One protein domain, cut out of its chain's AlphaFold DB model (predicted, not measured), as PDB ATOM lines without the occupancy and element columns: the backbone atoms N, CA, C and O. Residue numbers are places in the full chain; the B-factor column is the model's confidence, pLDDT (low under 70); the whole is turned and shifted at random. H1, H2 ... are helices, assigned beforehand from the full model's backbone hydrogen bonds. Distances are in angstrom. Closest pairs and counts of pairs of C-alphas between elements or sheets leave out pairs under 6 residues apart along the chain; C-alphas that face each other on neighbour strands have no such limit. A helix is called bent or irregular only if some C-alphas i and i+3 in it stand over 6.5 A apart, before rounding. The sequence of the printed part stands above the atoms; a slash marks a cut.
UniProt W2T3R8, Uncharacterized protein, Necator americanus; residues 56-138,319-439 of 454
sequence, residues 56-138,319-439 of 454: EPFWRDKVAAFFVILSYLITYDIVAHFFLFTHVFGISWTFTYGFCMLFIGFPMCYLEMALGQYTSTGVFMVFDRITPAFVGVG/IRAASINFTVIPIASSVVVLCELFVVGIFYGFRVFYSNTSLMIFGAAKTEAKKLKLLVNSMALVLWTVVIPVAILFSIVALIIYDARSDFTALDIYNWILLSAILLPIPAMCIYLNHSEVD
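What this domain is: This is residues 56 to 138 and 319 to 439 of the 454 residues of an uncharacterized protein of Necator americanus (UniProt W2T3R8). Two long helices, arm H6a and H7, cross in the core; H8 packs along H6a, the small hairpin of H4 and H5 packs on the later part of H6a, and H3b meets H6b and H7. H9 runs outward from beside H5, while residues 59 to 76, with H1, stick out and touch no other helix. The 204 printed residues hold nine named helices, H1 to H9 in chain order, and no named strand: all helix. The whole is only just compact, close to loose, with a radius of gyration of the C-alphas of 19.6 A and spans of 59 by 58 by 34 A.

How they stand to each other: Start at H1, residues 62 to 73, and go on to H2, residues 76 to 89; the two are apart. Next, H3, residues 92 to 119, was assigned as one helix by its hydrogen bonds but is bent, with C-alphas 103 and 106 6.9 A apart: H3a ends at 103 and H3b begins at 106. H2 and H3a only just touch, with 3 pairs, only at the corner; their closest C-alphas, Thr 86 and Trp 93, are 6.4 A apart. H4, residues 123 to 130, and H5, residues 132 to 138, form a hairpin at a shallow tilt of 27 degrees; H5 is irregular, with C-alphas 133 and 136 7.5 A apart. After the cut look for H6, residues 319 to 362, also one helix by its hydrogen bonds but bent, with C-alphas 347 and 350 9.2 A apart; its arms H6a, to 347, and H6b, from 350, are about perpendicular, 83 degrees. H6a is irregular at C-alphas 326 and 329, 6.7 A apart, as is H7, residues 367 to 403, at 368 and 371, 8.5 A apart. H6a touches H7 at a steep tilt of 43 degrees, closest at C-alphas Leu 338 and Pro 389, 6.1 A. H3b touches H7, closest at C-alphas Pro 107 and Ala 380, 7.0 A. H8, residues 413 to 423, touches H6a, closest at C-alphas Val 328 and Leu 419, 5.9 A. H9, residues 425 to 438, touches H5, closest at C-alphas Gly 136 and Ile 426, 4.0 A. Every O i to N i+4 pair is within hydrogen-bond range in H1, H2, H3b, H4, H8 and H9; H3a has 7 of 8, H6a 23 of 25, H6b 8 of 9, H7 29 of 33, and H5 0 of 3, with 3 of 4 O i to N i+3 pairs.

Where its parts are: Find C-alpha 62 at (95.417, 193.982, 220.125), where H1 begins. H6a measures 40.7 A and H7 52.1 A. H9 ends at C-alpha 438, (128.161, 201.738, 254.297).

The domain as a whole: Residues 139 to 318 are not printed, and C-alphas 138 and 319 are 28.7 A apart. Of the links printed whole, none is long. Low confidence, under 70, marks residues 56 to 58, 358 to 369, 407 to 410 and 436 to 439.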
ATOM      1  N   GLU A  56      94.861 196.633 234.580       57.66
ATOM      2  CA  GLU A  56      94.051 196.320 233.397       57.66
ATOM      3  C   GLU A  56      94.898 196.433 232.116       57.66
ATOM      4  O   GLU A  56      95.785 197.295 232.048       57.66
ATOM      5  N   PRO A  57      94.654 195.591 231.093       62.44
ATOM      6  CA  PRO A  57      95.376 195.682 229.832       62.44
ATOM      7  C   PRO A  57      95.166 197.069 229.219       62.44
ATOM      8  O   PRO A  57      94.068 197.412 228.785       62.44
ATOM      9  N   PHE A  58      96.241 197.862 229.167       68.88
ATOM     10  CA  PHE A  58      96.225 199.227 228.627       68.88
ATOM     11  C   PHE A  58      95.649 199.275 227.201       68.88
ATOM     12  O   PHE A  58      94.916 200.190 226.831       68.88
ATOM     13  N   TRP A  59      95.945 198.240 226.415       77.38
ATOM     14  CA  TRP A  59      95.422 198.050 225.072       77.38
ATOM     15  C   TRP A  59      94.095 197.291 225.100       77.38
ATOM     16  O   TRP A  59      94.073 196.078 225.314       77.38
ATOM     17  N   ARG A  60      92.997 197.997 224.806       77.44
ATOM     18  CA  ARG A  60      91.676 197.380 224.583       77.44
ATOM     19  C   ARG A  60      91.672 196.488 223.337       77.44
ATOM     20  O   ARG A  60      91.188 195.364 223.391       77.44
ATOM     21  N   ASP A  61      92.293 196.960 222.253       87.38
ATOM     22  CA  ASP A  61      92.415 196.236 220.988       87.38
ATOM     23  C   ASP A  61      93.864 195.827 220.701       87.38
ATOM     24  O   ASP A  61      94.759 196.667 220.572       87.38
ATOM     25  N   LYS A  62      94.095 194.523 220.499       85.88
ATOM     26  CA  LYS A  62      95.417 193.982 220.125       85.88
ATOM     27  C   LYS A  62      95.930 194.541 218.792       85.88
ATOM     28  O   LYS A  62      97.131 194.710 218.614       85.88
ATOM     29  N   VAL A  63      95.016 194.842 217.868       89.56
ATOM     30  CA  VAL A  63      95.333 195.434 216.558       89.56
ATOM     31  C   VAL A  63      95.812 196.880 216.710       89.56
ATOM     32  O   VAL A  63      96.785 197.264 216.067       89.56
ATOM     33  N   ALA A  64      95.201 197.664 217.609       89.00
ATOM     34  CA  ALA A  64      95.660 199.020 217.908       89.00
ATOM     35  C   ALA A  64      97.068 199.009 218.530       89.00
ATOM     36  O   ALA A  64      97.931 199.766 218.091       89.00
ATOM     37  N   ALA A  65      97.328 198.093 219.471       85.06
ATOM     38  CA  ALA A  65      98.662 197.899 220.045       85.06
ATOM     39  C   ALA A  65      99.716 197.589 218.968       85.06
ATOM     40  O   ALA A  65     100.783 198.200 218.947       85.06
ATOM     41  N   PHE A  66      99.398 196.676 218.042       88.31
ATOM     42  CA  PHE A  66     100.283 196.326 216.931       88.31
ATOM     43  C   PHE A  66     100.582 197.528 216.026       88.31
ATOM     44  O   PHE A  66     101.745 197.763 215.714       88.31
ATOM     45  N   PHE A  67      99.573 198.320 215.644       90.31
ATOM     46  CA  PHE A  67      99.799 199.508 214.815       90.31
ATOM     47  C   PHE A  67     100.623 200.589 215.523       90.31
ATOM     48  O   PHE A  67     101.464 201.204 214.869       90.31
ATOM     49  N   VAL A  68     100.453 200.794 216.834       87.81
ATOM     50  CA  VAL A  68     101.294 201.746 217.582       87.81
ATOM     51  C   VAL A  68     102.749 201.271 217.627       87.81
ATOM     52  O   VAL A  68     103.645 202.046 217.286       87.81
ATOM     53  N   ILE A  69     102.995 199.995 217.944       86.31
ATOM     54  CA  ILE A  69     104.348 199.409 217.926       86.31
ATOM     55  C   ILE A  69     104.962 199.515 216.521       86.31
ATOM     56  O   ILE A  69     106.107 199.934 216.376       86.31
ATOM     57  N   LEU A  70     104.192 199.214 215.472       89.25
ATOM     58  CA  LEU A  70     104.649 199.330 214.086       89.25
ATOM     59  C   LEU A  70     104.990 200.780 213.708       89.25
ATOM     60  O   LEU A  70     105.980 201.006 213.020       89.25
ATOM     61  N   SER A  71     104.214 201.763 214.182       86.81
ATOM     62  CA  SER A  71     104.493 203.184 213.936       86.81
ATOM     63  C   SER A  71     105.742 203.695 214.661       86.81
ATOM     64  O   SER A  71     106.407 204.587 214.149       86.81
ATOM     65  N   TYR A  72     106.095 203.102 215.806       82.81
ATOM     66  CA  TYR A  72     107.355 203.375 216.504       82.81
ATOM     67  C   TYR A  72     108.559 202.736 215.788       82.81
ATOM     68  O   TYR A  72     109.613 203.352 215.683       82.81
ATOM     69  N   LEU A  73     108.397 201.523 215.243       85.50
ATOM     70  CA  LEU A  73     109.470 200.806 214.539       85.50
ATOM     71  C   LEU A  73     109.766 201.341 213.125       85.50
ATOM     72  O   LEU A  73     110.857 201.102 212.610       85.50
ATOM     73  N   ILE A  74     108.820 202.021 212.470       87.31
ATOM     74  CA  ILE A  74     109.000 202.569 211.116       87.31
ATOM     75  C   ILE A  74     109.267 204.077 211.199       87.31
ATOM     76  O   ILE A  74     108.357 204.894 211.072       87.31
ATOM     77  N   THR A  75     110.539 204.447 211.360       84.25
ATOM     78  CA  THR A  75     110.995 205.840 211.237       84.25
ATOM     79  C   THR A  75     111.482 206.147 209.817       84.25
ATOM     80  O   THR A  75     111.876 205.251 209.063       84.25
ATOM     81  N   TYR A  76     111.475 207.430 209.435       83.12
ATOM     82  CA  TYR A  76     112.045 207.875 208.155       83.12
ATOM     83  C   TYR A  76     113.520 207.483 208.034       83.12
ATOM     84  O   TYR A  76     113.930 206.996 206.983       83.12
ATOM     85  N   ASP A  77     114.288 207.646 209.112       80.88
ATOM     86  CA  ASP A  77     115.713 207.332 209.154       80.88
ATOM     87  C   ASP A  77     115.970 205.866 208.796       80.88
ATOM     88  O   ASP A  77     116.782 205.589 207.917       80.88
ATOM     89  N   ILE A  78     115.238 204.910 209.381       85.19
ATOM     90  CA  ILE A  78     115.395 203.480 209.056       85.19
ATOM     91  C   ILE A  78     115.185 203.226 207.552       85.19
ATOM     92  O   ILE A  78     115.972 202.512 206.924       85.19
ATOM     93  N   VAL A  79     114.168 203.851 206.952       89.06
ATOM     94  CA  VAL A  79     113.870 203.722 205.517       89.06
ATOM     95  C   VAL A  79     114.954 204.386 204.658       89.06
ATOM     96  O   VAL A  79     115.443 203.782 203.700       89.06
ATOM     97  N   ALA A  80     115.371 205.607 205.003       87.56
ATOM     98  CA  ALA A  80     116.390 206.360 204.279       87.56
ATOM     99  C   ALA A  80     117.756 205.654 204.313       87.56
ATOM    100  O   ALA A  80     118.399 205.506 203.271       87.56
ATOM    101  N   HIS A  81     118.170 205.146 205.478       85.81
ATOM    102  CA  HIS A  81     119.411 204.389 205.639       85.81
ATOM    103  C   HIS A  81     119.379 203.061 204.882       85.81
ATOM    104  O   HIS A  81     120.373 202.711 204.244       85.81
ATOM    105  N   PHE A  82     118.244 202.355 204.862       90.19
ATOM    106  CA  PHE A  82     118.109 201.126 204.078       90.19
ATOM    107  C   PHE A  82     118.344 201.370 202.577       90.19
ATOM    108  O   PHE A  82     119.104 200.634 201.939       90.19
ATOM    109  N   PHE A  83     117.753 202.428 202.011       90.81
ATOM    110  CA  PHE A  83     117.998 202.797 200.613       90.81
ATOM    111  C   PHE A  83     119.425 203.307 200.376       90.81
ATOM    112  O   PHE A  83     120.037 202.923 199.378       90.81
ATOM    113  N   LEU A  84     119.983 204.107 201.289       89.62
ATOM    114  CA  LEU A  84     121.355 204.614 201.193       89.62
ATOM    115  C   LEU A  84     122.380 203.472 201.171       89.62
ATOM    116  O   LEU A  84     123.213 203.415 200.269       89.62
ATOM    117  N   PHE A  85     122.299 202.529 202.113       89.19
ATOM    118  CA  PHE A  85     123.227 201.398 202.164       89.19
ATOM    119  C   PHE A  85     123.035 200.432 200.991       89.19
ATOM    120  O   PHE A  85     124.025 199.950 200.442       89.19
ATOM    121  N   THR A  86     121.800 200.222 200.525       91.31
ATOM    122  CA  THR A  86     121.547 199.444 199.298       91.31
ATOM    123  C   THR A  86     122.135 200.132 198.056       91.31
ATOM    124  O   THR A  86     122.629 199.452 197.160       91.31
ATOM    125  N   HIS A  87     122.145 201.468 197.997       91.38
ATOM    126  CA  HIS A  87     122.775 202.222 196.907       91.38
ATOM    127  C   HIS A  87     124.314 202.196 196.977       91.38
ATOM    128  O   HIS A  87     124.970 202.111 195.941       91.38
ATOM    129  N   VAL A  88     124.903 202.261 198.177       90.44
ATOM    130  CA  VAL A  88     126.367 202.283 198.374       90.44
ATOM    131  C   VAL A  88     127.001 200.891 198.250       90.44
ATOM    132  O   VAL A  88     128.049 200.751 197.626       90.44
ATOM    133  N   PHE A  89     126.374 199.860 198.821       90.00
ATOM    134  CA  PHE A  89     126.933 198.502 198.923       90.00
ATOM    135  C   PHE A  89     126.219 197.463 198.040       90.00
ATOM    136  O   PHE A  89     126.608 196.292 198.009       90.00
ATOM    137  N   GLY A  90     125.175 197.869 197.311       91.56
ATOM    138  CA  GLY A  90     124.372 196.980 196.476       91.56
ATOM    139  C   GLY A  90     123.526 195.982 197.276       91.56
ATOM    140  O   GLY A  90     123.456 195.999 198.505       91.56
ATOM    141  N   ILE A  91     122.897 195.049 196.557       89.31
ATOM    142  CA  ILE A  91     121.976 194.055 197.141       89.31
ATOM    143  C   ILE A  91     122.661 193.045 198.082       89.31
ATOM    144  O   ILE A  91     121.996 192.406 198.894       89.31
ATOM    145  N   SER A  92     123.993 192.916 198.023       90.06
ATOM    146  CA  SER A  92     124.745 192.039 198.933       90.06
ATOM    147  C   SER A  92     124.609 192.474 200.394       90.06
ATOM    148  O   SER A  92     124.590 191.622 201.282       90.06
ATOM    149  N   TRP A  93     124.480 193.780 200.651       92.50
ATOM    150  CA  TRP A  93     124.283 194.311 202.000       92.50
ATOM    151  C   TRP A  93     122.954 193.855 202.614       92.50
ATOM    152  O   TRP A  93     122.908 193.547 203.804       92.50
ATOM    153  N   THR A  94     121.897 193.711 201.808       91.12
ATOM    154  CA  THR A  94     120.574 193.267 202.275       91.12
ATOM    155  C   THR A  94     120.607 191.856 202.873       91.12
ATOM    156  O   THR A  94     119.921 191.600 203.862       91.12
ATOM    157  N   PHE A  95     121.436 190.949 202.339       92.25
ATOM    158  CA  PHE A  95     121.618 189.607 202.911       92.25
ATOM    159  C   PHE A  95     122.296 189.660 204.286       92.25
ATOM    160  O   PHE A  95     121.818 189.029 205.229       92.25
ATOM    161  N   THR A  96     123.360 190.458 204.427       91.25
ATOM    162  CA  THR A  96     124.045 190.671 205.713       91.25
ATOM    163  C   THR A  96     123.119 191.335 206.736       91.25
ATOM    164  O   THR A  96     123.049 190.893 207.880       91.25
ATOM    165  N   TYR A  97     122.349 192.344 206.319       91.75
ATOM    166  CA  TYR A  97     121.341 192.998 207.156       91.75
ATOM    167  C   TYR A  97     120.273 192.005 207.640       91.75
ATOM    168  O   TYR A  97     120.004 191.932 208.837       91.75
ATOM    169  N   GLY A  98     119.719 191.185 206.738       94.12
ATOM    170  CA  GLY A  98     118.744 190.148 207.087       94.12
ATOM    171  C   GLY A  98     119.294 189.106 208.066       94.12
ATOM    172  O   GLY A  98     118.593 188.714 208.999       94.12
ATOM    173  N   PHE A  99     120.561 188.708 207.912       93.56
ATOM    174  CA  PHE A  99     121.249 187.818 208.850       93.56
ATOM    175  C   PHE A  99     121.378 188.456 210.245       93.56
ATOM    176  O   PHE A  99     120.960 187.856 211.236       93.56
ATOM    177  N   CYS A 100     121.879 189.692 210.334       92.25
ATOM    178  CA  CYS A 100     121.997 190.411 211.607       92.25
ATOM    179  C   CYS A 100     120.630 190.645 212.273       92.25
ATOM    180  O   CYS A 100     120.500 190.472 213.485       92.25
ATOM    181  N   MET A 101     119.588 190.963 211.503       92.12
ATOM    182  CA  MET A 101     118.225 191.090 212.032       92.12
ATOM    183  C   MET A 101     117.689 189.761 212.576       92.12
ATOM    184  O   MET A 101     117.066 189.756 213.634       92.12
ATOM    185  N   LEU A 102     117.961 188.632 211.915       91.62
ATOM    186  CA  LEU A 102     117.477 187.321 212.359       91.62
ATOM    187  C   LEU A 102     118.177 186.820 213.632       91.62
ATOM    188  O   LEU A 102     117.511 186.271 214.509       91.62
ATOM    189  N   PHE A 103     119.494 187.011 213.745       90.94
ATOM    190  CA  PHE A 103     120.288 186.468 214.857       90.94
ATOM    191  C   PHE A 103     120.541 187.449 216.012       90.94
ATOM    192  O   PHE A 103     120.866 187.001 217.109       90.94
ATOM    193  N   ILE A 104     120.388 188.760 215.800       91.81
ATOM    194  CA  ILE A 104     120.638 189.793 216.821       91.81
ATOM    195  C   ILE A 104     119.388 190.656 217.027       91.81
ATOM    196  O   ILE A 104     118.867 190.716 218.139       91.81
ATOM    197  N   GLY A 105     118.862 191.264 215.959       90.81
ATOM    198  CA  GLY A 105     117.759 192.234 216.038       90.81
ATOM    199  C   GLY A 105     116.462 191.674 216.634       90.81
ATOM    200  O   GLY A 105     115.988 192.161 217.660       90.81
ATOM    201  N   PHE A 106     115.881 190.633 216.029       90.31
ATOM    202  CA  PHE A 106     114.640 190.028 216.524       90.31
ATOM    203  C   PHE A 106     114.797 189.360 217.902       90.31
ATOM    204  O   PHE A 106     113.909 189.565 218.730       90.31
ATOM    205  N   PRO A 107     115.885 188.622 218.218       90.88
ATOM    206  CA  PRO A 107     116.097 188.087 219.566       90.88
ATOM    207  C   PRO A 107     116.233 189.157 220.658       90.88
ATOM    208  O   PRO A 107     115.789 188.907 221.780       90.88
ATOM    209  N   MET A 108     116.807 190.328 220.353       91.25
ATOM    210  CA  MET A 108     116.869 191.462 221.287       91.25
ATOM    211  C   MET A 108     115.512 192.145 221.462       91.25
ATOM    212  O   MET A 108     115.031 192.267 222.584       91.25
ATOM    213  N   CYS A 109     114.847 192.498 220.358       89.12
ATOM    214  CA  CYS A 109     113.515 193.107 220.386       89.12
ATOM    215  C   CYS A 109     112.498 192.214 221.123       89.12
ATOM    216  O   CYS A 109     111.711 192.690 221.941       89.12
ATOM    217  N   TYR A 110     112.569 190.894 220.920       87.50
ATOM    218  CA  TYR A 110     111.781 189.931 221.688       87.50
ATOM    219  C   TYR A 110     112.078 189.996 223.193       87.50
ATOM    220  O   TYR A 110     111.136 189.962 223.981       87.50
ATOM    221  N   LEU A 111     113.352 190.079 223.599       88.06
ATOM    222  CA  LEU A 111     113.747 190.144 225.010       88.06
ATOM    223  C   LEU A 111     113.185 191.407 225.675       88.06
ATOM    224  O   LEU A 111     112.539 191.297 226.717       88.06
ATOM    225  N   GLU A 112     113.341 192.578 225.056       88.25
ATOM    226  CA  GLU A 112     112.789 193.838 225.574       88.25
ATOM    227  C   GLU A 112     111.255 193.807 225.662       88.25
ATOM    228  O   GLU A 112     110.682 194.102 226.715       88.25
ATOM    229  N   MET A 113     110.571 193.389 224.589       85.19
ATOM    230  CA  MET A 113     109.106 193.302 224.571       85.19
ATOM    231  C   MET A 113     108.578 192.317 225.621       85.19
ATOM    232  O   MET A 113     107.589 192.605 226.299       85.19
ATOM    233  N   ALA A 114     109.237 191.169 225.780       83.38
ATOM    234  CA  ALA A 114     108.904 190.171 226.789       83.38
ATOM    235  C   ALA A 114     109.104 190.695 228.217       83.38
ATOM    236  O   ALA A 114     108.234 190.503 229.067       83.38
ATOM    237  N   LEU A 115     110.225 191.372 228.474       83.44
ATOM    238  CA  LEU A 115     110.564 191.970 229.764       83.44
ATOM    239  C   LEU A 115     109.575 193.086 230.140       83.44
ATOM    240  O   LEU A 115     109.067 193.108 231.265       83.44
ATOM    241  N   GLY A 116     109.221 193.953 229.189       81.88
ATOM    242  CA  GLY A 116     108.196 194.984 229.366       81.88
ATOM    243  C   GLY A 116     106.799 194.411 229.643       81.88
ATOM    244  O   GLY A 116     106.117 194.867 230.561       81.88
ATOM    245  N   GLN A 117     106.378 193.370 228.913       80.94
ATOM    246  CA  GLN A 117     105.080 192.713 229.137       80.94
ATOM    247  C   GLN A 117     105.020 191.973 230.481       80.94
ATOM    248  O   GLN A 117     104.048 192.129 231.222       80.94
ATOM    249  N   TYR A 118     106.059 191.204 230.816       76.88
ATOM    250  CA  TYR A 118     106.134 190.420 232.054       76.88
ATOM    251  C   TYR A 118     106.129 191.297 233.313       76.88
ATOM    252  O   TYR A 118     105.484 190.964 234.306       76.88
ATOM    253  N   THR A 119     106.829 192.433 233.278       76.25
ATOM    254  CA  THR A 119     106.922 193.342 234.431       76.25
ATOM    255  C   THR A 119     105.772 194.341 234.502       76.25
ATOM    256  O   THR A 119     105.369 194.724 235.602       76.25
ATOM    257  N   SER A 120     105.225 194.754 233.349       77.25
ATOM    258  CA  SER A 120     104.177 195.779 233.235       77.25
ATOM    259  C   SER A 120     104.529 197.103 233.946       77.25
ATOM    260  O   SER A 120     103.651 197.826 234.427       77.25
ATOM    261  N   THR A 121     105.823 197.435 234.006       75.69
ATOM    262  CA  THR A 121     106.369 198.644 234.646       75.69
ATOM    263  C   THR A 121     107.407 199.340 233.770       75.69
ATOM    264  O   THR A 121     108.017 198.711 232.912       75.69
ATOM    265  N   GLY A 122     107.632 200.637 234.002       76.50
ATOM    266  CA  GLY A 122     108.672 201.398 233.303       76.50
ATOM    267  C   GLY A 122     110.085 200.877 233.592       76.50
ATOM    268  O   GLY A 122     110.342 200.340 234.669       76.50
ATOM    269  N   VAL A 123     110.999 201.079 232.638       82.75
ATOM    270  CA  VAL A 123     112.358 200.498 232.612       82.75
ATOM    271  C   VAL A 123     113.148 200.682 233.917       82.75
ATOM    272  O   VAL A 123     113.729 199.723 234.418       82.75
ATOM    273  N   PHE A 124     113.079 201.866 234.537       82.69
ATOM    274  CA  PHE A 124     113.692 202.154 235.841       82.69
ATOM    275  C   PHE A 124     113.275 201.138 236.921       82.69
ATOM    276  O   PHE A 124     114.120 200.557 237.598       82.69
ATOM    277  N   MET A 125     111.969 200.873 237.038       77.50
ATOM    278  CA  MET A 125     111.408 199.958 238.038       77.50
ATOM    279  C   MET A 125     111.700 198.486 237.744       77.50
ATOM    280  O   MET A 125     111.595 197.660 238.648       77.50
ATOM    281  N   VAL A 126     112.050 198.139 236.503       82.75
ATOM    282  CA  VAL A 126     112.470 196.774 236.173       82.75
ATOM    283  C   VAL A 126     113.871 196.515 236.707       82.75
ATOM    284  O   VAL A 126     114.065 195.543 237.434       82.75
ATOM    285  N   PHE A 127     114.825 197.405 236.420       83.81
ATOM    286  CA  PHE A 127     116.194 197.256 236.918       83.81
ATOM    287  C   PHE A 127     116.274 197.361 238.443       83.81
ATOM    288  O   PHE A 127     116.974 196.557 239.048       83.81
ATOM    289  N   ASP A 128     115.480 198.234 239.068       82.25
ATOM    290  CA  ASP A 128     115.367 198.332 240.533       82.25
ATOM    291  C   ASP A 128     114.950 197.001 241.190       82.25
ATOM    292  O   ASP A 128     115.492 196.603 242.219       82.25
ATOM    293  N   ARG A 129     114.043 196.251 240.546       81.38
ATOM    294  CA  ARG A 129     113.575 194.937 241.025       81.38
ATOM    295  C   ARG A 129     114.514 193.774 240.719       81.38
ATOM    296  O   ARG A 129     114.438 192.770 241.424       81.38
ATOM    297  N   ILE A 130     115.331 193.867 239.668       81.50
ATOM    298  CA  ILE A 130     116.345 192.846 239.356       81.50
ATOM    299  C   ILE A 130     117.555 193.055 240.265       81.50
ATOM    300  O   ILE A 130     117.959 192.147 240.987       81.50
ATOM    301  N   THR A 131     118.152 194.246 240.230       84.06
ATOM    302  CA  THR A 131     119.325 194.601 241.034       84.06
ATOM    303  C   THR A 131     119.436 196.126 241.135       84.06
ATOM    304  O   THR A 131     119.836 196.762 240.154       84.06
ATOM    305  N   PRO A 132     119.164 196.742 242.303       82.12
ATOM    306  CA  PRO A 132     119.129 198.201 242.433       82.12
ATOM    307  C   PRO A 132     120.458 198.872 242.044       82.12
ATOM    308  O   PRO A 132     120.453 199.942 241.436       82.12
ATOM    309  N   ALA A 133     121.599 198.204 242.271       83.00
ATOM    310  CA  ALA A 133     122.930 198.671 241.862       83.00
ATOM    311  C   ALA A 133     123.044 199.022 240.360       83.00
ATOM    312  O   ALA A 133     123.837 199.888 239.992       83.00
ATOM    313  N   PHE A 134     122.232 198.394 239.500       87.62
ATOM    314  CA  PHE A 134     122.238 198.589 238.048       87.62
ATOM    315  C   PHE A 134     121.058 199.421 237.515       87.62
ATOM    316  O   PHE A 134     120.872 199.518 236.302       87.62
ATOM    317  N   VAL A 135     120.304 200.115 238.377       87.69
ATOM    318  CA  VAL A 135     119.243 201.069 237.969       87.69
ATOM    319  C   VAL A 135     119.744 202.131 236.980       87.69
ATOM    320  O   VAL A 135     119.000 202.567 236.098       87.69
ATOM    321  N   GLY A 136     121.029 202.489 237.055       88.00
ATOM    322  CA  GLY A 136     121.689 203.387 236.106       88.00
ATOM    323  C   GLY A 136     121.614 202.944 234.639       88.00
ATOM    324  O   GLY A 136     121.637 203.798 233.753       88.00
ATOM    325  N   VAL A 137     121.455 201.645 234.360       91.56
ATOM    326  CA  VAL A 137     121.264 201.121 232.996       91.56
ATOM    327  C   VAL A 137     119.934 201.618 232.418       91.56
ATOM    328  O   VAL A 137     119.922 202.232 231.352       91.56
ATOM    329  N   GLY A 138     118.840 201.497 233.178       88.06
ATOM    330  CA  GLY A 138     117.526 202.011 232.780       88.06
ATOM    331  C   GLY A 138     117.478 203.537 232.644       88.06
ATOM    332  O   GLY A 138     116.820 204.049 231.740       88.06
ATOM    333  N   ILE A 319     126.534 218.786 210.875       71.44
ATOM    334  CA  ILE A 319     127.609 217.785 210.971       71.44
ATOM    335  C   ILE A 319     127.621 217.173 212.379       71.44
ATOM    336  O   ILE A 319     127.721 215.954 212.523       71.44
ATOM    337  N   ARG A 320     127.429 217.999 213.416       74.62
ATOM    338  CA  ARG A 320     127.307 217.535 214.807       74.62
ATOM    339  C   ARG A 320     126.070 216.657 215.020       74.62
ATOM    340  O   ARG A 320     126.197 215.592 215.611       74.62
ATOM    341  N   ALA A 321     124.903 217.050 214.505       75.00
ATOM    342  CA  ALA A 321     123.678 216.247 214.591       75.00
ATOM    343  C   ALA A 321     123.841 214.875 213.913       75.00
ATOM    344  O   ALA A 321     123.501 213.850 214.501       75.00
ATOM    345  N   ALA A 322     124.432 214.848 212.712       77.06
ATOM    346  CA  ALA A 322     124.756 213.606 212.017       77.06
ATOM    347  C   ALA A 322     125.711 212.731 212.849       77.06
ATOM    348  O   ALA A 322     125.441 211.552 213.050       77.06
ATOM    349  N   SER A 323     126.785 213.303 213.397       80.38
ATOM    350  CA  SER A 323     127.745 212.564 214.226       80.38
ATOM    351  C   SER A 323     127.126 211.999 215.518       80.38
ATOM    352  O   SER A 323     127.439 210.877 215.919       80.38
ATOM    353  N   ILE A 324     126.170 212.703 216.132       81.94
ATOM    354  CA  ILE A 324     125.413 212.182 217.281       81.94
ATOM    355  C   ILE A 324     124.555 210.974 216.869       81.94
ATOM    356  O   ILE A 324     124.602 209.947 217.547       81.94
ATOM    357  N   ASN A 325     123.822 211.068 215.754       81.50
ATOM    358  CA  ASN A 325     122.926 210.002 215.285       81.50
ATOM    359  C   ASN A 325     123.690 208.762 214.768       81.50
ATOM    360  O   ASN A 325     123.323 207.632 215.074       81.50
ATOM    361  N   PHE A 326     124.792 208.955 214.037       81.31
ATOM    362  CA  PHE A 326     125.558 207.856 213.429       81.31
ATOM    363  C   PHE A 326     126.650 207.257 214.320       81.31
ATOM    364  O   PHE A 326     127.049 206.115 214.088       81.31
ATOM    365  N   THR A 327     127.156 207.997 215.309       85.62
ATOM    366  CA  THR A 327     128.298 207.560 216.129       85.62
ATOM    367  C   THR A 327     127.924 207.458 217.604       85.62
ATOM    368  O   THR A 327     128.044 206.383 218.185       85.62
ATOM    369  N   VAL A 328     127.427 208.534 218.222       88.06
ATOM    370  CA  VAL A 328     127.202 208.550 219.681       88.06
ATOM    371  C   VAL A 328     126.052 207.632 220.098       88.06
ATOM    372  O   VAL A 328     126.240 206.799 220.985       88.06
ATOM    373  N   ILE A 329     124.882 207.748 219.459       88.94
ATOM    374  CA  ILE A 329     123.696 206.948 219.806       88.94
ATOM    375  C   ILE A 329     123.950 205.436 219.618       88.94
ATOM    376  O   ILE A 329     123.685 204.697 220.568       88.94
ATOM    377  N   PRO A 330     124.521 204.945 218.494       89.69
ATOM    378  CA  PRO A 330     124.787 203.516 218.301       89.69
ATOM    379  C   PRO A 330     125.828 202.928 219.260       89.69
ATOM    380  O   PRO A 330     125.689 201.774 219.668       89.69
ATOM    381  N   ILE A 331     126.861 203.688 219.650       90.81
ATOM    382  CA  ILE A 331     127.835 203.222 220.653       90.81
ATOM    383  C   ILE A 331     127.177 203.178 222.036       90.81
ATOM    384  O   ILE A 331     127.297 202.172 222.735       90.81
ATOM    385  N   ALA A 332     126.452 204.233 222.420       92.88
ATOM    386  CA  ALA A 332     125.770 204.296 223.708       92.88
ATOM    387  C   ALA A 332     124.741 203.165 223.863       92.88
ATOM    388  O   ALA A 332     124.739 202.485 224.889       92.88
ATOM    389  N   SER A 333     123.918 202.910 222.839       92.56
ATOM    390  CA  SER A 333     122.935 201.820 222.861       92.56
ATOM    391  C   SER A 333     123.602 200.447 222.884       92.56
ATOM    392  O   SER A 333     123.183 199.595 223.659       92.56
ATOM    393  N   SER A 334     124.691 200.249 222.136       92.81
ATOM    394  CA  SER A 334     125.475 199.005 222.172       92.81
ATOM    395  C   SER A 334     126.031 198.708 223.572       92.81
ATOM    396  O   SER A 334     125.949 197.573 224.040       92.81
ATOM    397  N   VAL A 335     126.557 199.722 224.272       94.50
ATOM    398  CA  VAL A 335     127.047 199.572 225.654       94.50
ATOM    399  C   VAL A 335     125.896 199.316 226.630       94.50
ATOM    400  O   VAL A 335     126.012 198.425 227.470       94.50
ATOM    401  N   VAL A 336     124.779 200.043 226.511       94.44
ATOM    402  CA  VAL A 336     123.596 199.825 227.362       94.44
ATOM    403  C   VAL A 336     123.049 198.412 227.177       94.44
ATOM    404  O   VAL A 336     122.951 197.698 228.167       94.44
ATOM    405  N   VAL A 337     122.817 197.950 225.944       93.94
ATOM    406  CA  VAL A 337     122.342 196.581 225.654       93.94
ATOM    407  C   VAL A 337     123.282 195.515 226.226       93.94
ATOM    408  O   VAL A 337     122.821 194.504 226.757       93.94
ATOM    409  N   LEU A 338     124.601 195.727 226.171       94.56
ATOM    410  CA  LEU A 338     125.563 194.807 226.782       94.56
ATOM    411  C   LEU A 338     125.417 194.767 228.313       94.56
ATOM    412  O   LEU A 338     125.434 193.681 228.896       94.56
ATOM    413  N   CYS A 339     125.219 195.918 228.959       93.69
ATOM    414  CA  CYS A 339     124.915 195.995 230.390       93.69
ATOM    415  C   CYS A 339     123.556 195.359 230.735       93.69
ATOM    416  O   CYS A 339     123.451 194.671 231.748       93.69
ATOM    417  N   GLU A 340     122.525 195.524 229.904       93.00
ATOM    418  CA  GLU A 340     121.214 194.893 230.107       93.00
ATOM    419  C   GLU A 340     121.302 193.366 230.018       93.00
ATOM    420  O   GLU A 340     120.824 192.670 230.915       93.00
ATOM    421  N   LEU A 341     121.979 192.834 228.994       93.19
ATOM    422  CA  LEU A 341     122.233 191.398 228.853       93.19
ATOM    423  C   LEU A 341     123.079 190.844 230.004       93.19
ATOM    424  O   LEU A 341     122.818 189.733 230.464       93.19
ATOM    425  N   PHE A 342     124.055 191.605 230.503       92.38
ATOM    426  CA  PHE A 342     124.825 191.239 231.692       92.38
ATOM    427  C   PHE A 342     123.923 191.146 232.934       92.38
ATOM    428  O   PHE A 342     123.942 190.131 233.633       92.38
ATOM    429  N   VAL A 343     123.082 192.156 233.180       90.38
ATOM    430  CA  VAL A 343     122.209 192.209 234.364       90.38
ATOM    431  C   VAL A 343     121.123 191.131 234.318       90.38
ATOM    432  O   VAL A 343     120.970 190.364 235.270       90.38
ATOM    433  N   VAL A 344     120.405 191.014 233.198       89.31
ATOM    434  CA  VAL A 344     119.383 189.974 232.991       89.31
ATOM    435  C   VAL A 344     120.018 188.581 232.987       89.31
ATOM    436  O   VAL A 344     119.436 187.636 233.518       89.31
ATOM    437  N   GLY A 345     121.220 188.438 232.428       87.94
ATOM    438  CA  GLY A 345     121.918 187.163 232.322       87.94
ATOM    439  C   GLY A 345     122.430 186.614 233.648       87.94
ATOM    440  O   GLY A 345     122.276 185.416 233.886       87.94
ATOM    441  N   ILE A 346     123.009 187.471 234.496       88.00
ATOM    442  CA  ILE A 346     123.643 187.071 235.762       88.00
ATOM    443  C   ILE A 346     122.658 187.106 236.932       88.00
ATOM    444  O   ILE A 346     122.538 186.107 237.634       88.00
ATOM    445  N   PHE A 347     121.941 188.215 237.140       86.50
ATOM    446  CA  PHE A 347     121.117 188.387 238.345       86.50
ATOM    447  C   PHE A 347     119.713 187.788 238.216       86.50
ATOM    448  O   PHE A 347     119.142 187.360 239.213       86.50
ATOM    449  N   TYR A 348     119.150 187.734 237.002       83.44
ATOM    450  CA  TYR A 348     117.830 187.126 236.774       83.44
ATOM    451  C   TYR A 348     117.894 185.732 236.125       83.44
ATOM    452  O   TYR A 348     117.054 184.876 236.397       83.44
ATOM    453  N   GLY A 349     118.905 185.481 235.290       86.00
ATOM    454  CA  GLY A 349     119.148 184.200 234.634       86.00
ATOM    455  C   GLY A 349     118.292 183.978 233.383       86.00
ATOM    456  O   GLY A 349     117.081 183.758 233.455       86.00
ATOM    457  N   PHE A 350     118.932 183.899 232.209       84.94
ATOM    458  CA  PHE A 350     118.239 183.698 230.921       84.94
ATOM    459  C   PHE A 350     117.321 182.461 230.870       84.94
ATOM    460  O   PHE A 350     116.316 182.472 230.158       84.94
ATOM    461  N   ARG A 351     117.624 181.398 231.634       82.88
ATOM    462  CA  ARG A 351     116.765 180.200 231.739       82.88
ATOM    463  C   ARG A 351     115.426 180.508 232.414       82.88
ATOM    464  O   ARG A 351     114.389 180.067 231.925       82.88
ATOM    465  N   VAL A 352     115.462 181.261 233.515       81.19
ATOM    466  CA  VAL A 352     114.273 181.676 234.275       81.19
ATOM    467  C   VAL A 352     113.457 182.656 233.437       81.19
ATOM    468  O   VAL A 352     112.254 182.461 233.268       81.19
ATOM    469  N   PHE A 353     114.129 183.630 232.812       82.12
ATOM    470  CA  PHE A 353     113.517 184.561 231.864       82.12
ATOM    471  C   PHE A 353     112.756 183.842 230.747       82.12
ATOM    472  O   PHE A 353     111.542 184.012 230.633       82.12
ATOM    473  N   TYR A 354     113.427 182.979 229.974       78.94
ATOM    474  CA  TYR A 354     112.781 182.279 228.864       78.94
ATOM    475  C   TYR A 354     111.608 181.410 229.336       78.94
ATOM    476  O   TYR A 354     110.558 181.401 228.693       78.94
ATOM    477  N   SER A 355     111.760 180.701 230.461       77.88
ATOM    478  CA  SER A 355     110.682 179.893 231.042       77.88
ATOM    479  C   SER A 355     109.435 180.746 231.295       77.88
ATOM    480  O   SER A 355     108.371 180.461 230.739       77.88
ATOM    481  N   ASN A 356     109.592 181.851 232.026       77.25
ATOM    482  CA  ASN A 356     108.496 182.736 232.421       77.25
ATOM    483  C   ASN A 356     107.837 183.424 231.210       77.25
ATOM    484  O   ASN A 356     106.611 183.435 231.097       77.25
ATOM    485  N   THR A 357     108.626 183.911 230.249       72.75
ATOM    486  CA  THR A 357     108.102 184.498 229.005       72.75
ATOM    487  C   THR A 357     107.379 183.469 228.131       72.75
ATOM    488  O   THR A 357     106.299 183.741 227.605       72.75
ATOM    489  N   SER A 358     107.941 182.267 227.965       69.88
ATOM    490  CA  SER A 358     107.362 181.245 227.082       69.88
ATOM    491  C   SER A 358     105.995 180.744 227.572       69.88
ATOM    492  O   SER A 358     105.122 180.451 226.749       69.88
ATOM    493  N   LEU A 359     105.780 180.726 228.895       66.75
ATOM    494  CA  LEU A 359     104.486 180.440 229.519       66.75
ATOM    495  C   LEU A 359     103.427 181.501 229.182       66.75
ATOM    496  O   LEU A 359     102.280 181.137 228.924       66.75
ATOM    497  N   MET A 360     103.793 182.788 229.117       66.31
ATOM    498  CA  MET A 360     102.862 183.856 228.720       66.31
ATOM    499  C   MET A 360     102.436 183.755 227.247       66.31
ATOM    500  O   MET A 360     101.277 184.010 226.928       66.31
ATOM    501  N   ILE A 361     103.357 183.382 226.352       62.22
ATOM    502  CA  ILE A 361     103.113 183.383 224.898       62.22
ATOM    503  C   ILE A 361     102.276 182.184 224.453       62.22
ATOM    504  O   ILE A 361     101.316 182.340 223.700       62.22
ATOM    505  N   PHE A 362     102.646 180.978 224.888       64.31
ATOM    506  CA  PHE A 362     101.987 179.747 224.437       64.31
ATOM    507  C   PHE A 362     100.855 179.288 225.367       64.31
ATOM    508  O   PHE A 362     100.113 178.368 225.015       64.31
ATOM    509  N   GLY A 363     100.734 179.897 226.551       57.91
ATOM    510  CA  GLY A 363      99.899 179.397 227.636       57.91
ATOM    511  C   GLY A 363     100.320 177.995 228.099       57.91
ATOM    512  O   GLY A 363     101.285 177.399 227.614       57.91
ATOM    513  N   ALA A 364      99.531 177.409 228.998       54.47
ATOM    514  CA  ALA A 364      99.716 176.026 229.449       54.47
ATOM    515  C   ALA A 364      99.323 174.959 228.389       54.47
ATOM    516  O   ALA A 364      99.237 173.772 228.697       54.47
ATOM    517  N   ALA A 365      99.043 175.349 227.137       43.91
ATOM    518  CA  ALA A 365      98.353 174.501 226.168       43.91
ATOM    519  C   ALA A 365      99.277 173.578 225.334       43.91
ATOM    520  O   ALA A 365     100.228 174.007 224.677       43.91
ATOM    521  N   LYS A 366      98.916 172.285 225.348       51.81
ATOM    522  CA  LYS A 366      99.310 171.157 224.472       51.81
ATOM    523  C   LYS A 366     100.778 171.034 224.017       51.81
ATOM    524  O   LYS A 366     101.181 171.431 222.927       51.81
ATOM    525  N   THR A 367     101.530 170.316 224.849       55.28
ATOM    526  CA  THR A 367     102.356 169.106 224.592       55.28
ATOM    527  C   THR A 367     102.980 168.773 223.219       55.28
ATOM    528  O   THR A 367     104.073 168.210 223.221       55.28
ATOM    529  N   GLU A 368     102.355 169.059 222.075       53.75
ATOM    530  CA  GLU A 368     102.720 168.485 220.757       53.75
ATOM    531  C   GLU A 368     104.124 168.901 220.267       53.75
ATOM    532  O   GLU A 368     104.833 168.133 219.623       53.75
ATOM    533  N   ALA A 369     104.579 170.106 220.624       63.34
ATOM    534  CA  ALA A 369     105.823 170.694 220.114       63.34
ATOM    535  C   ALA A 369     107.004 170.671 221.112       63.34
ATOM    536  O   ALA A 369     107.901 171.509 221.007       63.34
ATOM    537  N   LYS A 370     107.045 169.743 222.087       71.56
ATOM    538  CA  LYS A 370     108.093 169.710 223.143       71.56
ATOM    539  C   LYS A 370     109.532 169.798 222.600       71.56
ATOM    540  O   LYS A 370     110.315 170.590 223.117       71.56
ATOM    541  N   LYS A 371     109.875 169.046 221.544       73.62
ATOM    542  CA  LYS A 371     111.224 169.075 220.934       73.62
ATOM    543  C   LYS A 371     111.551 170.419 220.273       73.62
ATOM    544  O   LYS A 371     112.651 170.925 220.459       73.62
ATOM    545  N   LEU A 372     110.599 171.015 219.551       77.31
ATOM    546  CA  LEU A 372     110.788 172.320 218.908       77.31
ATOM    547  C   LEU A 372     110.911 173.441 219.952       77.31
ATOM    548  O   LEU A 372     111.816 174.261 219.853       77.31
ATOM    549  N   LYS A 373     110.070 173.430 220.996       74.12
ATOM    550  CA  LYS A 373     110.160 174.374 222.125       74.12
ATOM    551  C   LYS A 373     111.519 174.285 222.836       74.12
ATOM    552  O   LYS A 373     112.101 175.321 223.143       74.12
ATOM    553  N   LEU A 374     112.046 173.073 223.049       76.88
ATOM    554  CA  LEU A 374     113.382 172.858 223.623       76.88
ATOM    555  C   LEU A 374     114.498 173.406 222.715       76.88
ATOM    556  O   LEU A 374     115.422 174.052 223.201       76.88
ATOM    557  N   LEU A 375     114.400 173.173 221.402       81.62
ATOM    558  CA  LEU A 375     115.382 173.637 220.420       81.62
ATOM    559  C   LEU A 375     115.407 175.172 220.342       81.62
ATOM    560  O   LEU A 375     116.481 175.759 220.444       81.62
ATOM    561  N   VAL A 376     114.241 175.824 220.254       81.19
ATOM    562  CA  VAL A 376     114.133 177.296 220.238       81.19
ATOM    563  C   VAL A 376     114.638 177.910 221.548       81.19
ATOM    564  O   VAL A 376     115.367 178.896 221.499       81.19
ATOM    565  N   ASN A 377     114.340 177.304 222.705       79.75
ATOM    566  CA  ASN A 377     114.887 177.728 224.002       79.75
ATOM    567  C   ASN A 377     116.426 177.652 224.017       79.75
ATOM    568  O   ASN A 377     117.099 178.626 224.344       79.75
ATOM    569  N   SER A 378     116.990 176.518 223.584       83.94
ATOM    570  CA  SER A 378     118.445 176.330 223.496       83.94
ATOM    571  C   SER A 378     119.105 177.357 222.565       83.94
ATOM    572  O   SER A 378     120.120 177.951 222.922       83.94
ATOM    573  N   MET A 379     118.497 177.632 221.403       86.12
ATOM    574  CA  MET A 379     118.981 178.661 220.478       86.12
ATOM    575  C   MET A 379     118.913 180.064 221.091       86.12
ATOM    576  O   MET A 379     119.921 180.762 221.079       86.12
ATOM    577  N   ALA A 380     117.772 180.470 221.657       84.00
ATOM    578  CA  ALA A 380     117.611 181.785 222.280       84.00
ATOM    579  C   ALA A 380     118.622 182.005 223.417       84.00
ATOM    580  O   ALA A 380     119.261 183.055 223.484       84.00
ATOM    581  N   LEU A 381     118.844 180.985 224.251       87.25
ATOM    582  CA  LEU A 381     119.827 181.045 225.327       87.25
ATOM    583  C   LEU A 381     121.255 181.224 224.794       87.25
ATOM    584  O   LEU A 381     121.979 182.076 225.301       87.25
ATOM    585  N   VAL A 382     121.666 180.471 223.767       91.31
ATOM    586  CA  VAL A 382     123.001 180.622 223.148       91.31
ATOM    587  C   VAL A 382     123.161 181.997 222.489       91.31
ATOM    588  O   VAL A 382     124.235 182.599 222.568       91.31
ATOM    589  N   LEU A 383     122.092 182.526 221.885       92.50
ATOM    590  CA  LEU A 383     122.101 183.851 221.271       92.50
ATOM    591  C   LEU A 383     122.326 184.952 222.314       92.50
ATOM    592  O   LEU A 383     123.264 185.732 222.159       92.50
ATOM    593  N   TRP A 384     121.543 184.981 223.397       92.19
ATOM    594  CA  TRP A 384     121.675 186.013 224.436       92.19
ATOM    595  C   TRP A 384     122.936 185.875 225.302       92.19
ATOM    596  O   TRP A 384     123.482 186.888 225.727       92.19
ATOM    597  N   THR A 385     123.416 184.652 225.563       90.56
ATOM    598  CA  THR A 385     124.597 184.431 226.428       90.56
ATOM    599  C   THR A 385     125.932 184.651 225.725       90.56
ATOM    600  O   THR A 385     126.877 185.097 226.370       90.56
ATOM    601  N   VAL A 386     126.040 184.312 224.435       91.62
ATOM    602  CA  VAL A 386     127.329 184.287 223.721       91.62
ATOM    603  C   VAL A 386     127.288 185.106 222.440       91.62
ATOM    604  O   VAL A 386     128.089 186.025 222.285       91.62
ATOM    605  N   VAL A 387     126.379 184.796 221.510       93.31
ATOM    606  CA  VAL A 387     126.453 185.351 220.145       93.31
ATOM    607  C   VAL A 387     126.257 186.865 220.140       93.31
ATOM    608  O   VAL A 387     127.043 187.574 219.518       93.31
ATOM    609  N   ILE A 388     125.245 187.365 220.851       93.94
ATOM    610  CA  ILE A 388     124.905 188.789 220.866       93.94
ATOM    611  C   ILE A 388     125.957 189.612 221.636       93.94
ATOM    612  O   ILE A 388     126.483 190.552 221.035       93.94
ATOM    613  N   PRO A 389     126.370 189.264 222.876       94.06
ATOM    614  CA  PRO A 389     127.444 189.987 223.565       94.06
ATOM    615  C   PRO A 389     128.760 190.025 222.775       94.06
ATOM    616  O   PRO A 389     129.385 191.080 222.678       94.06
ATOM    617  N   VAL A 390     129.169 188.910 222.154       94.25
ATOM    618  CA  VAL A 390     130.396 188.862 221.337       94.25
ATOM    619  C   VAL A 390     130.260 189.706 220.067       94.25
ATOM    620  O   VAL A 390     131.199 190.420 219.715       94.25
ATOM    621  N   ALA A 391     129.103 189.684 219.397       93.19
ATOM    622  CA  ALA A 391     128.854 190.516 218.219       93.19
ATOM    623  C   ALA A 391     128.861 192.021 218.549       93.19
ATOM    624  O   ALA A 391     129.394 192.806 217.766       93.19
ATOM    625  N   ILE A 392     128.329 192.412 219.712       93.31
ATOM    626  CA  ILE A 392     128.341 193.800 220.203       93.31
ATOM    627  C   ILE A 392     129.762 194.251 220.567       93.31
ATOM    628  O   ILE A 392     130.192 195.334 220.175       93.31
ATOM    629  N   LEU A 393     130.537 193.417 221.269       92.88
ATOM    630  CA  LEU A 393     131.943 193.729 221.554       92.88
ATOM    631  C   LEU A 393     132.754 193.879 220.260       92.88
ATOM    632  O   LEU A 393     133.545 194.813 220.130       92.88
ATOM    633  N   PHE A 394     132.522 193.000 219.282       93.12
ATOM    634  CA  PHE A 394     133.164 193.092 217.975       93.12
ATOM    635  C   PHE A 394     132.757 194.360 217.210       93.12
ATOM    636  O   PHE A 394     133.631 195.000 216.628       93.12
ATOM    637  N   SER A 395     131.480 194.765 217.225       90.25
ATOM    638  CA  SER A 395     131.032 195.975 216.521       90.25
ATOM    639  C   SER A 395     131.606 197.255 217.135       90.25
ATOM    640  O   SER A 395     132.083 198.112 216.389       90.25
ATOM    641  N   ILE A 396     131.653 197.360 218.469       89.50
ATOM    642  CA  ILE A 396     132.275 198.492 219.176       89.50
ATOM    643  C   ILE A 396     133.770 198.579 218.835       89.50
ATOM    644  O   ILE A 396     134.256 199.642 218.443       89.50
ATOM    645  N   VAL A 397     134.505 197.463 218.922       90.31
ATOM    646  CA  VAL A 397     135.944 197.427 218.603       90.31
ATOM    647  C   VAL A 397     136.200 197.740 217.126       90.31
ATOM    648  O   VAL A 397     137.100 198.520 216.818       90.31
ATOM    649  N   ALA A 398     135.402 197.189 216.209       88.62
ATOM    650  CA  ALA A 398     135.523 197.467 214.779       88.62
ATOM    651  C   ALA A 398     135.279 198.948 214.455       88.62
ATOM    652  O   ALA A 398     136.004 199.510 213.636       88.62
ATOM    653  N   LEU A 399     134.314 199.592 215.121       84.88
ATOM    654  CA  LEU A 399     134.017 201.013 214.941       84.88
ATOM    655  C   LEU A 399     135.149 201.906 215.473       84.88
ATOM    656  O   LEU A 399     135.563 202.825 214.771       84.88
ATOM    657  N   ILE A 400     135.710 201.600 216.648       83.75
ATOM    658  CA  ILE A 400     136.867 202.330 217.202       83.75
ATOM    659  C   ILE A 400     138.101 202.179 216.295       83.75
ATOM    660  O   ILE A 400     138.804 203.154 216.041       83.75
ATOM    661  N   ILE A 401     138.362 200.976 215.765       86.50
ATOM    662  CA  ILE A 401     139.470 200.734 214.821       86.50
ATOM    663  C   ILE A 401     139.238 201.450 213.484       86.50
ATOM    664  O   ILE A 401     140.204 201.887 212.856       86.50
ATOM    665  N   TYR A 402     137.986 201.544 213.028       84.25
ATOM    666  CA  TYR A 402     137.629 202.253 211.803       84.25
ATOM    667  C   TYR A 402     137.872 203.759 211.949       84.25
ATOM    668  O   TYR A 402     138.602 204.316 211.133       84.25
ATOM    669  N   ASP A 403     137.351 204.379 213.014       81.44
ATOM    670  CA  ASP A 403     137.568 205.799 213.332       81.44
ATOM    671  C   ASP A 403     139.067 206.119 213.461       81.44
ATOM    672  O   ASP A 403     139.573 206.988 212.756       81.44
ATOM    673  N   ALA A 404     139.822 205.314 214.220       80.19
ATOM    674  CA  ALA A 404     141.271 205.475 214.385       80.19
ATOM    675  C   ALA A 404     142.104 205.264 213.097       80.19
ATOM    676  O   ALA A 404     143.302 205.554 213.090       80.19
ATOM    677  N   ARG A 405     141.508 204.725 212.023       82.50
ATOM    678  CA  ARG A 405     142.136 204.581 210.696       82.50
ATOM    679  C   ARG A 405     141.653 205.597 209.669       82.50
ATOM    680  O   ARG A 405     142.319 205.751 208.647       82.50
ATOM    681  N   SER A 406     140.506 206.227 209.885       72.88
ATOM    682  CA  SER A 406     139.986 207.252 208.991       72.88
ATOM    683  C   SER A 406     140.509 208.627 209.392       72.88
ATOM    684  O   SER A 406     140.391 209.011 210.547       72.88
ATOM    685  N   ASP A 407     140.950 209.434 208.426       60.00
ATOM    686  CA  ASP A 407     141.280 210.858 208.643       60.00
ATOM    687  C   ASP A 407     140.050 211.729 209.014       60.00
ATOM    688  O   ASP A 407     140.127 212.956 209.071       60.00
ATOM    689  N   PHE A 408     138.887 211.108 209.224       62.62
ATOM    690  CA  PHE A 408     137.627 211.738 209.589       62.62
ATOM    691  C   PHE A 408     137.378 211.520 211.085       62.62
ATOM    692  O   PHE A 408     137.112 210.396 211.501       62.62
ATOM    693  N   THR A 409     137.445 212.582 211.890       65.69
ATOM    694  CA  THR A 409     137.319 212.510 213.356       65.69
ATOM    695  C   THR A 409     135.859 212.348 213.804       65.69
ATOM    696  O   THR A 409     135.244 213.260 214.358       65.69
ATOM    697  N   ALA A 410     135.262 211.175 213.569       64.31
ATOM    698  CA  ALA A 410     133.894 210.903 214.016       64.31
ATOM    699  C   ALA A 410     133.797 210.823 215.553       64.31
ATOM    700  O   ALA A 410     132.753 211.155 216.119       64.31
ATOM    701  N   LEU A 411     134.881 210.462 216.245       73.50
ATOM    702  CA  LEU A 411     134.996 210.492 217.708       73.50
ATOM    703  C   LEU A 411     135.757 211.723 218.243       73.50
ATOM    704  O   LEU A 411     136.663 211.614 219.071       73.50
ATOM    705  N   ASP A 412     135.339 212.920 217.821       80.75
ATOM    706  CA  ASP A 412     135.750 214.192 218.435       80.75
ATOM    707  C   ASP A 412     135.542 214.215 219.969       80.75
ATOM    708  O   ASP A 412     134.646 213.573 220.524       80.75
ATOM    709  N   ILE A 413     136.303 215.066 220.671       82.38
ATOM    710  CA  ILE A 413     136.221 215.224 222.138       82.38
ATOM    711  C   ILE A 413     134.797 215.533 222.644       82.38
ATOM    712  O   ILE A 413     134.405 215.077 223.714       82.38
ATOM    713  N   TYR A 414     133.989 216.257 221.860       82.50
ATOM    714  CA  TYR A 414     132.589 216.547 222.191       82.50
ATOM    715  C   TYR A 414     131.707 215.292 222.183       82.50
ATOM    716  O   TYR A 414     130.818 215.168 223.026       82.50
ATOM    717  N   ASN A 415     131.971 214.357 221.270       85.50
ATOM    718  CA  ASN A 415     131.233 213.103 221.155       85.50
ATOM    719  C   ASN A 415     131.605 212.151 222.292       85.50
ATOM    720  O   ASN A 415     130.717 211.539 222.879       85.50
ATOM    721  N   TRP A 416     132.883 212.111 222.685       87.00
ATOM    722  CA  TRP A 416     133.321 211.413 223.898       87.00
ATOM    723  C   TRP A 416     132.700 211.985 225.174       87.00
ATOM    724  O   TRP A 416     132.238 211.217 226.018       87.00
ATOM    725  N   ILE A 417     132.627 213.315 225.309       88.00
ATOM    726  CA  ILE A 417     131.952 213.959 226.447       88.00
ATOM    727  C   ILE A 417     130.468 213.569 226.475       88.00
ATOM    728  O   ILE A 417     129.984 213.133 227.520       88.00
ATOM    729  N   LEU A 418     129.757 213.650 225.345       87.00
ATOM    730  CA  LEU A 418     128.336 213.290 225.278       87.00
ATOM    731  C   LEU A 418     128.100 211.797 225.564       87.00
ATOM    732  O   LEU A 418     127.220 211.465 226.356       87.00
ATOM    733  N   LEU A 419     128.915 210.909 224.990       90.75
ATOM    734  CA  LEU A 419     128.880 209.470 225.260       90.75
ATOM    735  C   LEU A 419     129.106 209.176 226.751       90.75
ATOM    736  O   LEU A 419     128.353 208.410 227.353       90.75
ATOM    737  N   SER A 420     130.096 209.832 227.368       90.31
ATOM    738  CA  SER A 420     130.362 209.690 228.802       90.31
ATOM    739  C   SER A 420     129.197 210.195 229.655       90.31
ATOM    740  O   SER A 420     128.838 209.532 230.618       90.31
ATOM    741  N   ALA A 421     128.546 211.300 229.271       90.12
ATOM    742  CA  ALA A 421     127.395 211.848 229.987       90.12
ATOM    743  C   ALA A 421     126.159 210.935 229.903       90.12
ATOM    744  O   ALA A 421     125.439 210.800 230.890       90.12
ATOM    745  N   ILE A 422     125.935 210.281 228.756       91.69
ATOM    746  CA  ILE A 422     124.840 209.318 228.567       91.69
ATOM    747  C   ILE A 422     125.062 208.050 229.403       91.69
ATOM    748  O   ILE A 422     124.103 207.522 229.959       91.69
ATOM    749  N   LEU A 423     126.307 207.573 229.507       94.31
ATOM    750  CA  LEU A 423     126.654 206.336 230.222       94.31
ATOM    751  C   LEU A 423     126.967 206.540 231.716       94.31
ATOM    752  O   LEU A 423     126.947 205.570 232.474       94.31
ATOM    753  N   LEU A 424     127.222 207.778 232.158       93.69
ATOM    754  CA  LEU A 424     127.540 208.143 233.546       93.69
ATOM    755  C   LEU A 424     126.566 207.590 234.607       93.69
ATOM    756  O   LEU A 424     127.052 207.220 235.680       93.69
ATOM    757  N   PRO A 425     125.238 207.483 234.375       93.12
ATOM    758  CA  PRO A 425     124.327 206.935 235.376       93.12
ATOM    759  C   PRO A 425     124.664 205.500 235.802       93.12
ATOM    760  O   PRO A 425     124.403 205.149 236.951       93.12
ATOM    761  N   ILE A 426     125.270 204.681 234.928       91.81
ATOM    762  CA  ILE A 426     125.623 203.281 235.224       91.81
ATOM    763  C   ILE A 426     126.636 203.190 236.386       91.81
ATOM    764  O   ILE A 426     126.270 202.650 237.434       91.81
ATOM    765  N   PRO A 427     127.870 203.735 236.289       91.88
ATOM    766  CA  PRO A 427     128.806 203.724 237.412       91.88
ATOM    767  C   PRO A 427     128.344 204.612 238.574       91.88
ATOM    768  O   PRO A 427     128.584 204.255 239.726       91.88
ATOM    769  N   ALA A 428     127.664 205.736 238.312       89.12
ATOM    770  CA  ALA A 428     127.237 206.652 239.371       89.12
ATOM    771  C   ALA A 428     126.243 205.997 240.347       89.12
ATOM    772  O   ALA A 428     126.433 206.099 241.559       89.12
ATOM    773  N   MET A 429     125.232 205.277 239.843       87.69
ATOM    774  CA  MET A 429     124.267 204.568 240.695       87.69
ATOM    775  C   MET A 429     124.910 203.400 241.452       87.69
ATOM    776  O   MET A 429     124.616 203.203 242.630       87.69
ATOM    777  N   CYS A 430     125.838 202.677 240.814       86.44
ATOM    778  CA  CYS A 430     126.581 201.593 241.458       86.44
ATOM    779  C   CYS A 430     127.442 202.097 242.633       86.44
ATOM    780  O   CYS A 430     127.492 201.456 243.682       86.44
ATOM    781  N   ILE A 431     128.103 203.254 242.484       87.94
ATOM    782  CA  ILE A 431     128.906 203.877 243.550       87.94
ATOM    783  C   ILE A 431     128.005 204.450 244.652       87.94
ATOM    784  O   ILE A 431     128.280 204.239 245.832       87.94
ATOM    785  N   TYR A 432     126.925 205.145 244.279       86.25
ATOM    786  CA  TYR A 432     125.987 205.751 245.228       86.25
ATOM    787  C   TYR A 432     125.370 204.712 246.172       86.25
ATOM    788  O   TYR A 432     125.360 204.914 247.387       86.25
ATOM    789  N   LEU A 433     124.909 203.578 245.633       78.75
ATOM    790  CA  LEU A 433     124.292 202.533 246.451       78.75
ATOM    791  C   LEU A 433     125.301 201.853 247.384       78.75
ATOM    792  O   LEU A 433     124.998 201.694 248.564       78.75
ATOM    793  N   ASN A 434     126.516 201.572 246.906       77.12
ATOM    794  CA  ASN A 434     127.600 201.039 247.738       77.12
ATOM    795  C   ASN A 434     127.947 201.987 248.910       77.12
ATOM    796  O   ASN A 434     128.142 201.539 250.034       77.12
ATOM    797  N   HIS A 435     127.948 203.309 248.689       75.00
ATOM    798  CA  HIS A 435     128.135 204.281 249.778       75.00
ATOM    799  C   HIS A 435     126.944 204.298 250.753       75.00
ATOM    800  O   HIS A 435     127.136 204.326 251.966       75.00
ATOM    801  N   SER A 436     125.709 204.224 250.243       67.38
ATOM    802  CA  SER A 436     124.504 204.214 251.088       67.38
ATOM    803  C   SER A 436     124.394 202.971 251.984       67.38
ATOM    804  O   SER A 436     123.849 203.053 253.085       67.38
ATOM    805  N   GLU A 437     124.953 201.840 251.541       61.00
ATOM    806  CA  GLU A 437     125.030 200.595 252.310       61.00
ATOM    807  C   GLU A 437     126.053 200.698 253.459       61.00
ATOM    808  O   GLU A 437     125.801 200.192 254.554       61.00
ATOM    809  N   VAL A 438     127.153 201.439 253.258       59.06
ATOM    810  CA  VAL A 438     128.161 201.738 254.297       59.06
ATOM    811  C   VAL A 438     127.632 202.707 255.363       59.06
ATOM    812  O   VAL A 438     127.912 202.518 256.546       59.06
ATOM    813  N   ASP A 439     126.825 203.703 254.982       53.25
ATOM    814  CA  ASP A 439     126.277 204.707 255.913       53.25
ATOM    815  C   ASP A 439     125.124 204.181 256.801       53.25
ATOM    816  O   ASP A 439     124.556 204.926 257.603       53.25
TER     817      ASP A 439